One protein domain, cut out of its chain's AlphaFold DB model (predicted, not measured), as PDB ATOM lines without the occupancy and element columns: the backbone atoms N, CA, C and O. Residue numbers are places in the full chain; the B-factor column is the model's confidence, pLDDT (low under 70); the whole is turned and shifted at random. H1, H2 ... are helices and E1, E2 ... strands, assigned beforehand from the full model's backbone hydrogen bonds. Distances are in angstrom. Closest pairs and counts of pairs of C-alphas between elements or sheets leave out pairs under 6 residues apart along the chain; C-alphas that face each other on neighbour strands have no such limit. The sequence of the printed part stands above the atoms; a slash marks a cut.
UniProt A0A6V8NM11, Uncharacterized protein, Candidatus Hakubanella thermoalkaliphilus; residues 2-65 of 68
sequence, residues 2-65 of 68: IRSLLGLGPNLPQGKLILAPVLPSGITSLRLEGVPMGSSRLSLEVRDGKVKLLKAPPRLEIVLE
ATOM      1  N   ILE A   2      55.719  45.533   4.555       52.00
ATOM      2  CA  ILE A   2      54.947  45.867   3.324       52.00
ATOM      3  C   ILE A   2      54.330  47.282   3.285       52.00
ATOM      4  O   ILE A   2      54.243  47.877   2.215       52.00
ATOM      5  N   ARG A   3      53.949  47.848   4.441       51.59
ATOM      6  CA  ARG A   3      53.385  49.210   4.528       51.59
ATOM      7  C   ARG A   3      54.318  50.285   3.956       51.59
ATOM      8  O   ARG A   3      53.825  51.262   3.405       51.59
ATOM      9  N   SER A   4      55.632  50.086   4.049       52.94
ATOM     10  CA  SER A   4      56.629  51.085   3.653       52.94
ATOM     11  C   SER A   4      56.916  51.107   2.149       52.94
ATOM     12  O   SER A   4      57.294  52.151   1.637       52.94
ATOM     13  N   LEU A   5      56.708  49.991   1.434       52.53
ATOM     14  CA  LEU A   5      56.962  49.902  -0.015       52.53
ATOM     15  C   LEU A   5      55.823  50.484  -0.860       52.53
ATOM     16  O   LEU A   5      56.034  50.904  -1.991       52.53
ATOM     17  N   LEU A   6      54.609  50.487  -0.316       59.84
ATOM     18  CA  LEU A   6      53.404  50.914  -1.029       59.84
ATOM     19  C   LEU A   6      52.797  52.209  -0.496       59.84
ATOM     20  O   LEU A   6      51.810  52.685  -1.051       59.84
ATOM     21  N   GLY A   7      53.340  52.741   0.604       58.50
ATOM     22  CA  GLY A   7      52.800  53.934   1.249       58.50
ATOM     23  C   GLY A   7      51.340  53.769   1.671       58.50
ATOM     24  O   GLY A   7      50.566  54.709   1.555       58.50
ATOM     25  N   LEU A   8      50.939  52.573   2.127       58.12
ATOM     26  CA  LEU A   8      49.546  52.293   2.492       58.12
ATOM     27  C   LEU A   8      49.131  53.135   3.710       58.12
ATOM     28  O   LEU A   8      49.414  52.761   4.853       58.12
ATOM     29  N   GLY A   9      48.443  54.251   3.465       58.34
ATOM     30  CA  GLY A   9      47.808  55.086   4.482       58.34
ATOM     31  C   GLY A   9      46.343  54.681   4.685       58.34
ATOM     32  O   GLY A   9      45.527  54.907   3.790       58.34
ATOM     33  N   PRO A  10      45.961  54.067   5.819       55.72
ATOM     34  CA  PRO A  10      44.576  53.692   6.057       55.72
ATOM     35  C   PRO A  10      43.767  54.912   6.515       55.72
ATOM     36  O   PRO A  10      43.653  55.158   7.711       55.72
ATOM     37  N   ASN A  11      43.157  55.651   5.585       53.56
ATOM     38  CA  ASN A  11      42.035  56.531   5.923       53.56
ATOM     39  C   ASN A  11      40.718  55.781   5.661       53.56
ATOM     40  O   ASN A  11      40.007  55.993   4.681       53.56
ATOM     41  N   LEU A  12      40.433  54.820   6.544       53.38
ATOM     42  CA  LEU A  12      39.290  53.904   6.474       53.38
ATOM     43  C   LEU A  12      37.873  54.489   6.728       53.38
ATOM     44  O   LEU A  12      36.936  53.702   6.600       53.38
ATOM     45  N   PRO A  13      37.621  55.791   7.011       50.03
ATOM     46  CA  PRO A  13      36.239  56.286   7.094       50.03
ATOM     47  C   PRO A  13      35.561  56.591   5.744       50.03
ATOM     48  O   PRO A  13      34.339  56.690   5.714       50.03
ATOM     49  N   GLN A  14      36.299  56.766   4.634       52.72
ATOM     50  CA  GLN A  14      35.738  57.374   3.402       52.72
ATOM     51  C   GLN A  14      35.944  56.586   2.093       52.72
ATOM     52  O   GLN A  14      35.672  57.108   1.019       52.72
ATOM     53  N   GLY A  15      36.404  55.331   2.139       60.69
ATOM     54  CA  GLY A  15      36.524  54.510   0.921       60.69
ATOM     55  C   GLY A  15      37.627  54.946  -0.056       60.69
ATOM     56  O   GLY A  15      37.632  54.493  -1.198       60.69
ATOM     57  N   LYS A  16      38.573  55.782   0.388       62.03
ATOM     58  CA  LYS A  16      39.762  56.167  -0.382       62.03
ATOM     59  C   LYS A  16      40.991  55.399   0.085       62.03
ATOM     60  O   LYS A  16      41.280  55.347   1.279       62.03
ATOM     61  N   LEU A  17      41.726  54.835  -0.869       69.69
ATOM     62  CA  LEU A  17      43.052  54.272  -0.640       69.69
ATOM     63  C   LEU A  17      44.081  55.043  -1.464       69.69
ATOM     64  O   LEU A  17      43.987  55.090  -2.690       69.69
ATOM     65  N   ILE A  18      45.066  55.609  -0.769       64.19
ATOM     66  CA  ILE A  18      46.223  56.255  -1.387       64.19
ATOM     67  C   ILE A  18      47.318  55.201  -1.545       64.19
ATOM     68  O   ILE A  18      47.647  54.485  -0.591       64.19
ATOM     69  N   LEU A  19      47.851  55.094  -2.759       68.50
ATOM     70  CA  LEU A  19      48.972  54.225  -3.092       68.50
ATOM     71  C   LEU A  19      50.123  55.083  -3.610       68.50
ATOM     72  O   LEU A  19      49.985  55.747  -4.634       68.50
ATOM     73  N   ALA A  20      51.262  54.997  -2.924       66.50
ATOM     74  CA  ALA A  20      52.518  55.627  -3.320       66.50
ATOM     75  C   ALA A  20      53.596  54.534  -3.442       66.50
ATOM     76  O   ALA A  20      54.400  54.345  -2.520       66.50
ATOM     77  N   PRO A  21      53.562  53.724  -4.518       64.75
ATOM     78  CA  PRO A  21      54.504  52.632  -4.704       64.75
ATOM     79  C   PRO A  21      55.918  53.173  -4.925       64.75
ATOM     80  O   PRO A  21      56.188  53.854  -5.908       64.75
ATOM     81  N   VAL A  22      56.840  52.808  -4.037       68.88
ATOM     82  CA  VAL A  22      58.279  53.012  -4.227       68.88
ATOM     83  C   VAL A  22      58.907  51.630  -4.312       68.88
ATOM     84  O   VAL A  22      59.085  50.950  -3.300       68.88
ATOM     85  N   LEU A  23      59.190  51.185  -5.537       69.19
ATOM     86  CA  LEU A  23      59.899  49.931  -5.771       69.19
ATOM     87  C   LEU A  23      61.413  50.190  -5.663       69.19
ATOM     88  O   LEU A  23      61.937  51.012  -6.415       69.19
ATOM     89  N   PRO A  24      62.131  49.519  -4.742       68.19
ATOM     90  CA  PRO A  24      63.585  49.579  -4.678       68.19
ATOM     91  C   PRO A  24      64.216  49.157  -6.007       68.19
ATOM     92  O   PRO A  24      63.691  48.281  -6.699       68.19
ATOM     93  N   SER A  25      65.376  49.727  -6.337       69.12
ATOM     94  CA  SER A  25      66.147  49.348  -7.525       69.12
ATOM     95  C   SER A  25      66.385  47.832  -7.563       69.12
ATOM     96  O   SER A  25      66.943  47.270  -6.621       69.12
ATOM     97  N   GLY A  26      65.953  47.176  -8.644       75.62
ATOM     98  CA  GLY A  26      66.028  45.720  -8.821       75.62
ATOM     99  C   GLY A  26      64.714  44.969  -8.564       75.62
ATOM    100  O   GLY A  26      64.589  43.820  -8.980       75.62
ATOM    101  N   ILE A  27      63.707  45.608  -7.955       76.94
ATOM    102  CA  ILE A  27      62.355  45.048  -7.827       76.94
ATOM    103  C   ILE A  27      61.488  45.592  -8.963       76.94
ATOM    104  O   ILE A  27      61.087  46.750  -8.958       76.94
ATOM    105  N   THR A  28      61.179  44.742  -9.941       79.25
ATOM    106  CA  THR A  28      60.368  45.116 -11.115       79.25
ATOM    107  C   THR A  28      58.874  44.896 -10.903       79.25
ATOM    108  O   THR A  28      58.056  45.478 -11.615       79.25
ATOM    109  N   SER A  29      58.496  44.069  -9.922       83.19
ATOM    110  CA  SER A  29      57.096  43.806  -9.607       83.19
ATOM    111  C   SER A  29      56.844  43.553  -8.122       83.19
ATOM    112  O   SER A  29      57.686  43.012  -7.406       83.19
ATOM    113  N   LEU A  30      55.654  43.937  -7.668       83.19
ATOM    114  CA  LEU A  30      55.129  43.672  -6.336       83.19
ATOM    115  C   LEU A  30      53.653  43.301  -6.454       83.19
ATOM    116  O   LEU A  30      52.843  44.093  -6.925       83.19
ATOM    117  N   ARG A  31      53.283  42.113  -5.977       84.75
ATOM    118  CA  ARG A  31      51.887  41.674  -5.925       84.75
ATOM    119  C   ARG A  31      51.392  41.677  -4.488       84.75
ATOM    120  O   ARG A  31      51.998  41.071  -3.609       84.75
ATOM    121  N   LEU A  32      50.264  42.338  -4.272       83.19
ATOM    122  CA  LEU A  32      49.476  42.228  -3.058       83.19
ATOM    123  C   LEU A  32      48.240  41.389  -3.328       83.19
ATOM    124  O   LEU A  32      47.484  41.647  -4.266       83.19
ATOM    125  N   GLU A  33      47.992  40.434  -2.448       84.75
ATOM    126  CA  GLU A  33      46.866  39.530  -2.581       84.75
ATOM    127  C   GLU A  33      46.056  39.486  -1.292       84.75
ATOM    128  O   GLU A  33      46.576  39.204  -0.215       84.75
ATOM    129  N   GLY A  34      44.761  39.779  -1.410       79.94
ATOM    130  CA  GLY A  34      43.807  39.585  -0.327       79.94
ATOM    131  C   GLY A  34      43.962  40.541   0.856       79.94
ATOM    132  O   GLY A  34      43.550  40.178   1.956       79.94
ATOM    133  N   VAL A  35      44.507  41.743   0.650       80.44
ATOM    134  CA  VAL A  35      44.662  42.757   1.702       80.44
ATOM    135  C   VAL A  35      43.285  43.115   2.273       80.44
ATOM    136  O   VAL A  35      42.415  43.553   1.511       80.44
ATOM    137  N   PRO A  36      43.049  42.920   3.583       76.69
ATOM    138  CA  PRO A  36      41.764  43.231   4.197       76.69
ATOM    139  C   PRO A  36      41.458  44.732   4.141       76.69
ATOM    140  O   PRO A  36      42.274  45.551   4.558       76.69
ATOM    141  N   MET A  37      40.262  45.074   3.660       75.75
ATOM    142  CA  MET A  37      39.725  46.433   3.571       75.75
ATOM    143  C   MET A  37      38.288  46.419   4.106       75.75
ATOM    144  O   MET A  37      37.332  46.198   3.357       75.75
ATOM    145  N   GLY A  38      38.132  46.583   5.424       75.88
ATOM    146  CA  GLY A  38      36.847  46.371   6.098       75.88
ATOM    147  C   GLY A  38      36.339  44.937   5.893       75.88
ATOM    148  O   GLY A  38      37.060  43.980   6.162       75.88
ATOM    149  N   SER A  39      35.115  44.785   5.375       77.44
ATOM    150  CA  SER A  39      34.512  43.486   5.025       77.44
ATOM    151  C   SER A  39      34.935  42.941   3.651       77.44
ATOM    152  O   SER A  39      34.517  41.856   3.255       77.44
ATOM    153  N   SER A  40      35.750  43.688   2.901       81.31
ATOM    154  CA  SER A  40      36.193  43.340   1.550       81.31
ATOM    155  C   SER A  40      37.697  43.063   1.493       81.31
ATOM    156  O   SER A  40      38.425  43.227   2.472       81.31
ATOM    157  N   ARG A  41      38.178  42.620   0.327       83.81
ATOM    158  CA  ARG A  41      39.603  42.365   0.077       83.81
ATOM    159  C   ARG A  41      40.077  43.074  -1.183       83.81
ATOM    160  O   ARG A  41      39.375  43.053  -2.194       83.81
ATOM    161  N   LEU A  42      41.277  43.637  -1.108       84.12
ATOM    162  CA  LEU A  42      41.997  44.265  -2.207       84.12
ATOM    163  C   LEU A  42      43.139  43.355  -2.674       84.12
ATOM    164  O   LEU A  42      43.934  42.875  -1.867       84.12
ATOM    165  N   SER A  43      43.239  43.164  -3.981       87.44
ATOM    166  CA  SER A  43      44.389  42.545  -4.633       87.44
ATOM    167  C   SER A  43      44.853  43.454  -5.763       87.44
ATOM    168  O   SER A  43      44.040  43.900  -6.577       87.44
ATOM    169  N   LEU A  44      46.154  43.713  -5.823       88.38
ATOM    170  CA  LEU A  44      46.766  44.566  -6.834       88.38
ATOM    171  C   LEU A  44      48.157  44.069  -7.203       88.38
ATOM    172  O   LEU A  44      48.809  43.349  -6.449       88.38
ATOM    173  N   GLU A  45      48.610  44.483  -8.369       88.69
ATOM    174  CA  GLU A  45      49.949  44.246  -8.875       88.69
ATOM    175  C   GLU A  45      50.560  45.595  -9.235       88.69
ATOM    176  O   GLU A  45      49.923  46.414  -9.892       88.69
ATOM    177  N   VAL A  46      51.785  45.834  -8.792       85.81
ATOM    178  CA  VAL A  46      52.616  46.942  -9.249       85.81
ATOM    179  C   VAL A  46      53.694  46.343 -10.129       85.81
ATOM    180  O   VAL A  46      54.396  45.439  -9.683       85.81
ATOM    181  N   ARG A  47      53.835  46.823 -11.360       85.25
ATOM    182  CA  ARG A  47      54.884  46.392 -12.283       85.25
ATOM    183  C   ARG A  47      55.420  47.593 -13.039       85.25
ATOM    184  O   ARG A  47      54.635  48.338 -13.619       85.25
ATOM    185  N   ASP A  48      56.733  47.791 -12.998       80.38
ATOM    186  CA  ASP A  48      57.404  48.926 -13.645       80.38
ATOM    187  C   ASP A  48      56.751  50.278 -13.273       80.38
ATOM    188  O   ASP A  48      56.463  51.114 -14.126       80.38
ATOM    189  N   GLY A  49      56.411  50.447 -11.988       75.44
ATOM    190  CA  GLY A  49      55.718  51.632 -11.460       75.44
ATOM    191  C   GLY A  49      54.221  51.729 -11.795       75.44
ATOM    192  O   GLY A  49      53.522  52.569 -11.238       75.44
ATOM    193  N   LYS A  50      53.686  50.851 -12.650       79.31
ATOM    194  CA  LYS A  50      52.265  50.829 -13.020       79.31
ATOM    195  C   LYS A  50      51.469  49.956 -12.068       79.31
ATOM    196  O   LYS A  50      51.870  48.832 -11.779       79.31
ATOM    197  N   VAL A  51      50.307  50.438 -11.638       83.12
ATOM    198  CA  VAL A  51      49.399  49.692 -10.759       83.12
ATOM    199  C   VAL A  51      48.266  49.067 -11.569       83.12
ATOM    200  O   VAL A  51      47.578  49.741 -12.331       83.12
ATOM    201  N   LYS A  52      48.043  47.769 -11.371       87.44
ATOM    202  CA  LYS A  52      46.934  46.993 -11.917       87.44
ATOM    203  C   LYS A  52      46.088  46.445 -10.776       87.44
ATOM    204  O   LYS A  52      46.590  45.747  -9.897       87.44
ATOM    205  N   LEU A  53      44.786  46.708 -10.815       87.12
ATOM    206  CA  LEU A  53      43.846  46.106  -9.875       87.12
ATOM    207  C   LEU A  53      43.453  44.707 -10.329       87.12
ATOM    208  O   LEU A  53      43.050  44.504 -11.471       87.12
ATOM    209  N   LEU A  54      43.553  43.752  -9.409       88.94
ATOM    210  CA  LEU A  54      43.100  42.377  -9.617       88.94
ATOM    211  C   LEU A  54      41.737  42.153  -8.957       88.94
ATOM    212  O   LEU A  54      40.878  41.471  -9.506       88.94
ATOM    213  N   LYS A  55      41.534  42.736  -7.772       87.94
ATOM    214  CA  LYS A  55      40.268  42.699  -7.038       87.94
ATOM    215  C   LYS A  55      40.149  43.950  -6.186       87.94
ATOM    216  O   LYS A  55      41.052  44.219  -5.404       87.94
ATOM    217  N   ALA A  56      39.043  44.675  -6.296       84.94
ATOM    218  CA  ALA A  56      38.773  45.855  -5.483       84.94
ATOM    219  C   ALA A  56      37.333  45.819  -4.943       84.94
ATOM    220  O   ALA A  56      36.451  45.256  -5.596       84.94
ATOM    221  N   PRO A  57      37.070  46.402  -3.761       82.38
ATOM    222  CA  PRO A  57      35.712  46.662  -3.303       82.38
ATOM    223  C   PRO A  57      34.976  47.592  -4.289       82.38
ATOM    224  O   PRO A  57      35.584  48.533  -4.798       82.38
ATOM    225  N   PRO A  58      33.664  47.408  -4.514       76.50
ATOM    226  CA  PRO A  58      32.905  48.122  -5.550       76.50
ATOM    227  C   PRO A  58      32.761  49.639  -5.336       76.50
ATOM    228  O   PRO A  58      32.294  50.332  -6.230       76.50
ATOM    229  N   ARG A  59      33.139  50.166  -4.164       76.12
ATOM    230  CA  ARG A  59      33.130  51.608  -3.848       76.12
ATOM    231  C   ARG A  59      34.501  52.127  -3.408       76.12
ATOM    232  O   ARG A  59      34.572  53.140  -2.721       76.12
ATOM    233  N   LEU A  60      35.572  51.391  -3.710       75.50
ATOM    234  CA  LEU A  60      36.923  51.833  -3.388       75.50
ATOM    235  C   LEU A  60      37.417  52.768  -4.490       75.50
ATOM    236  O   LEU A  60      37.581  52.346  -5.633       75.50
ATOM    237  N   GLU A  61      37.686  54.016  -4.129       72.44
ATOM    238  CA  GLU A  61      38.396  54.950  -4.993       72.44
ATOM    239  C   GLU A  61      39.898  54.809  -4.730       72.44
ATOM    240  O   GLU A  61      40.352  54.829  -3.579       72.44
ATOM    241  N   ILE A  62      40.668  54.623  -5.801       73.06
ATOM    242  CA  ILE A  62      42.118  54.462  -5.723       73.06
ATOM    243  C   ILE A  62      42.767  55.676  -6.351       73.06
ATOM    244  O   ILE A  62      42.574  55.948  -7.534       73.06
ATOM    245  N   VAL A  63      43.555  56.372  -5.540       75.50
ATOM    246  CA  VAL A  63      44.343  57.520  -5.970       75.50
ATOM    247  C   VAL A  63      45.802  57.087  -5.994       75.50
ATOM    248  O   VAL A  63      46.338  56.618  -4.985       75.50
ATOM    249  N   LEU A  64      46.415  57.192  -7.170       71.19
ATOM    250  CA  LEU A  64      47.847  56.990  -7.345       71.19
ATOM    251  C   LEU A  64      48.537  58.323  -7.103       71.19
ATOM    252  O   LEU A  64      48.256  59.294  -7.804       71.19
ATOM    253  N   GLU A  65      49.423  58.359  -6.117       68.00
ATOM    254  CA  GLU A  65      50.294  59.504  -5.894       68.00
ATOM    255  C   GLU A  65      51.707  59.146  -6.347       68.00
ATOM    256  O   GLU A  65      52.297  58.159  -5.897       68.00
TER     257      GLU A  65
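This is residues 2 to 65 of the 68 residues of an uncharacterized protein of Candidatus Hakubanella thermoalkaliphilus (UniProt A0A6V8NM11). A twisted antiparallel sheet of three strands, E2, E3 and E4, forms one wall, and a small parallel pair, E1 and E5, lies across a gap from it, its strands also running mainly lengthwise. Together with the short helix H1 on the side of E1 and E2, the strands make an open, elongated ring, not closed between E4 and E5. The printed part has 64 residues, with one named helix and five named strands in the order H1, E1, E2, E3, E4, E5, and its class is mostly strand. The whole is compact, with a radius of gyration of the C-alphas of 11.4 A, and spans 34 by 19 by 17 A.

H1, residues 2 to 6, only grazes the sheet of E2, residues 29 to 37, E3, residues 40 to 47, and E4, residues 50 to 55. H1 and E2 are near each other. The closest C-alphas of H1 and E1, residues 16 to 19, are those of Leu 6 and Leu 19, 5.9 A apart. In H1, 0 of 1 O i to N i+4 pairs and 1 of 2 O i to N i+3 pairs are within hydrogen-bond range. E1 is the parallel neighbour of E5, residues 61 to 64, at 23 degrees between their directions, with N 17 and O 61 at 3.0 A. E2, E3 and E4 form a meander, each strand the antiparallel neighbour of the one before. The hairpin of E2 and E3 has directions 169 degrees apart, with N 32 and O 44 at 2.8 A. E2 bends by 62 degrees at residue 34. The hairpin of E3 and E4 has directions 151 degrees apart, with N 52 and O 45 at 2.7 A. E2 and E4 are the edge strands. E4 and E5 are only just apart, the closest C-alphas being 8.2 A from each other. E1 is apart from E3 and E4.

H1 begins at C-alpha 2, (54.947, 45.867, 3.324), and is 6.8 A long from first to last C-alpha. E1 measures 9.8 A in the same way. E2 measures 22.0 A from C-alpha 29 at (57.096, 43.806, -9.607), E3 23.5 A, and E4 15.7 A. E5 measures 10.0 A and ends at C-alpha 64, (47.847, 56.990, -7.345).

The two C-alphas farthest apart, those of Pro 13 and Gly 26, are 35.4 A apart. The printed part has no cut, and no link is long. The mean pLDDT of the printed part is 72.9; residues 2 to 25 and residue 65 are under 70.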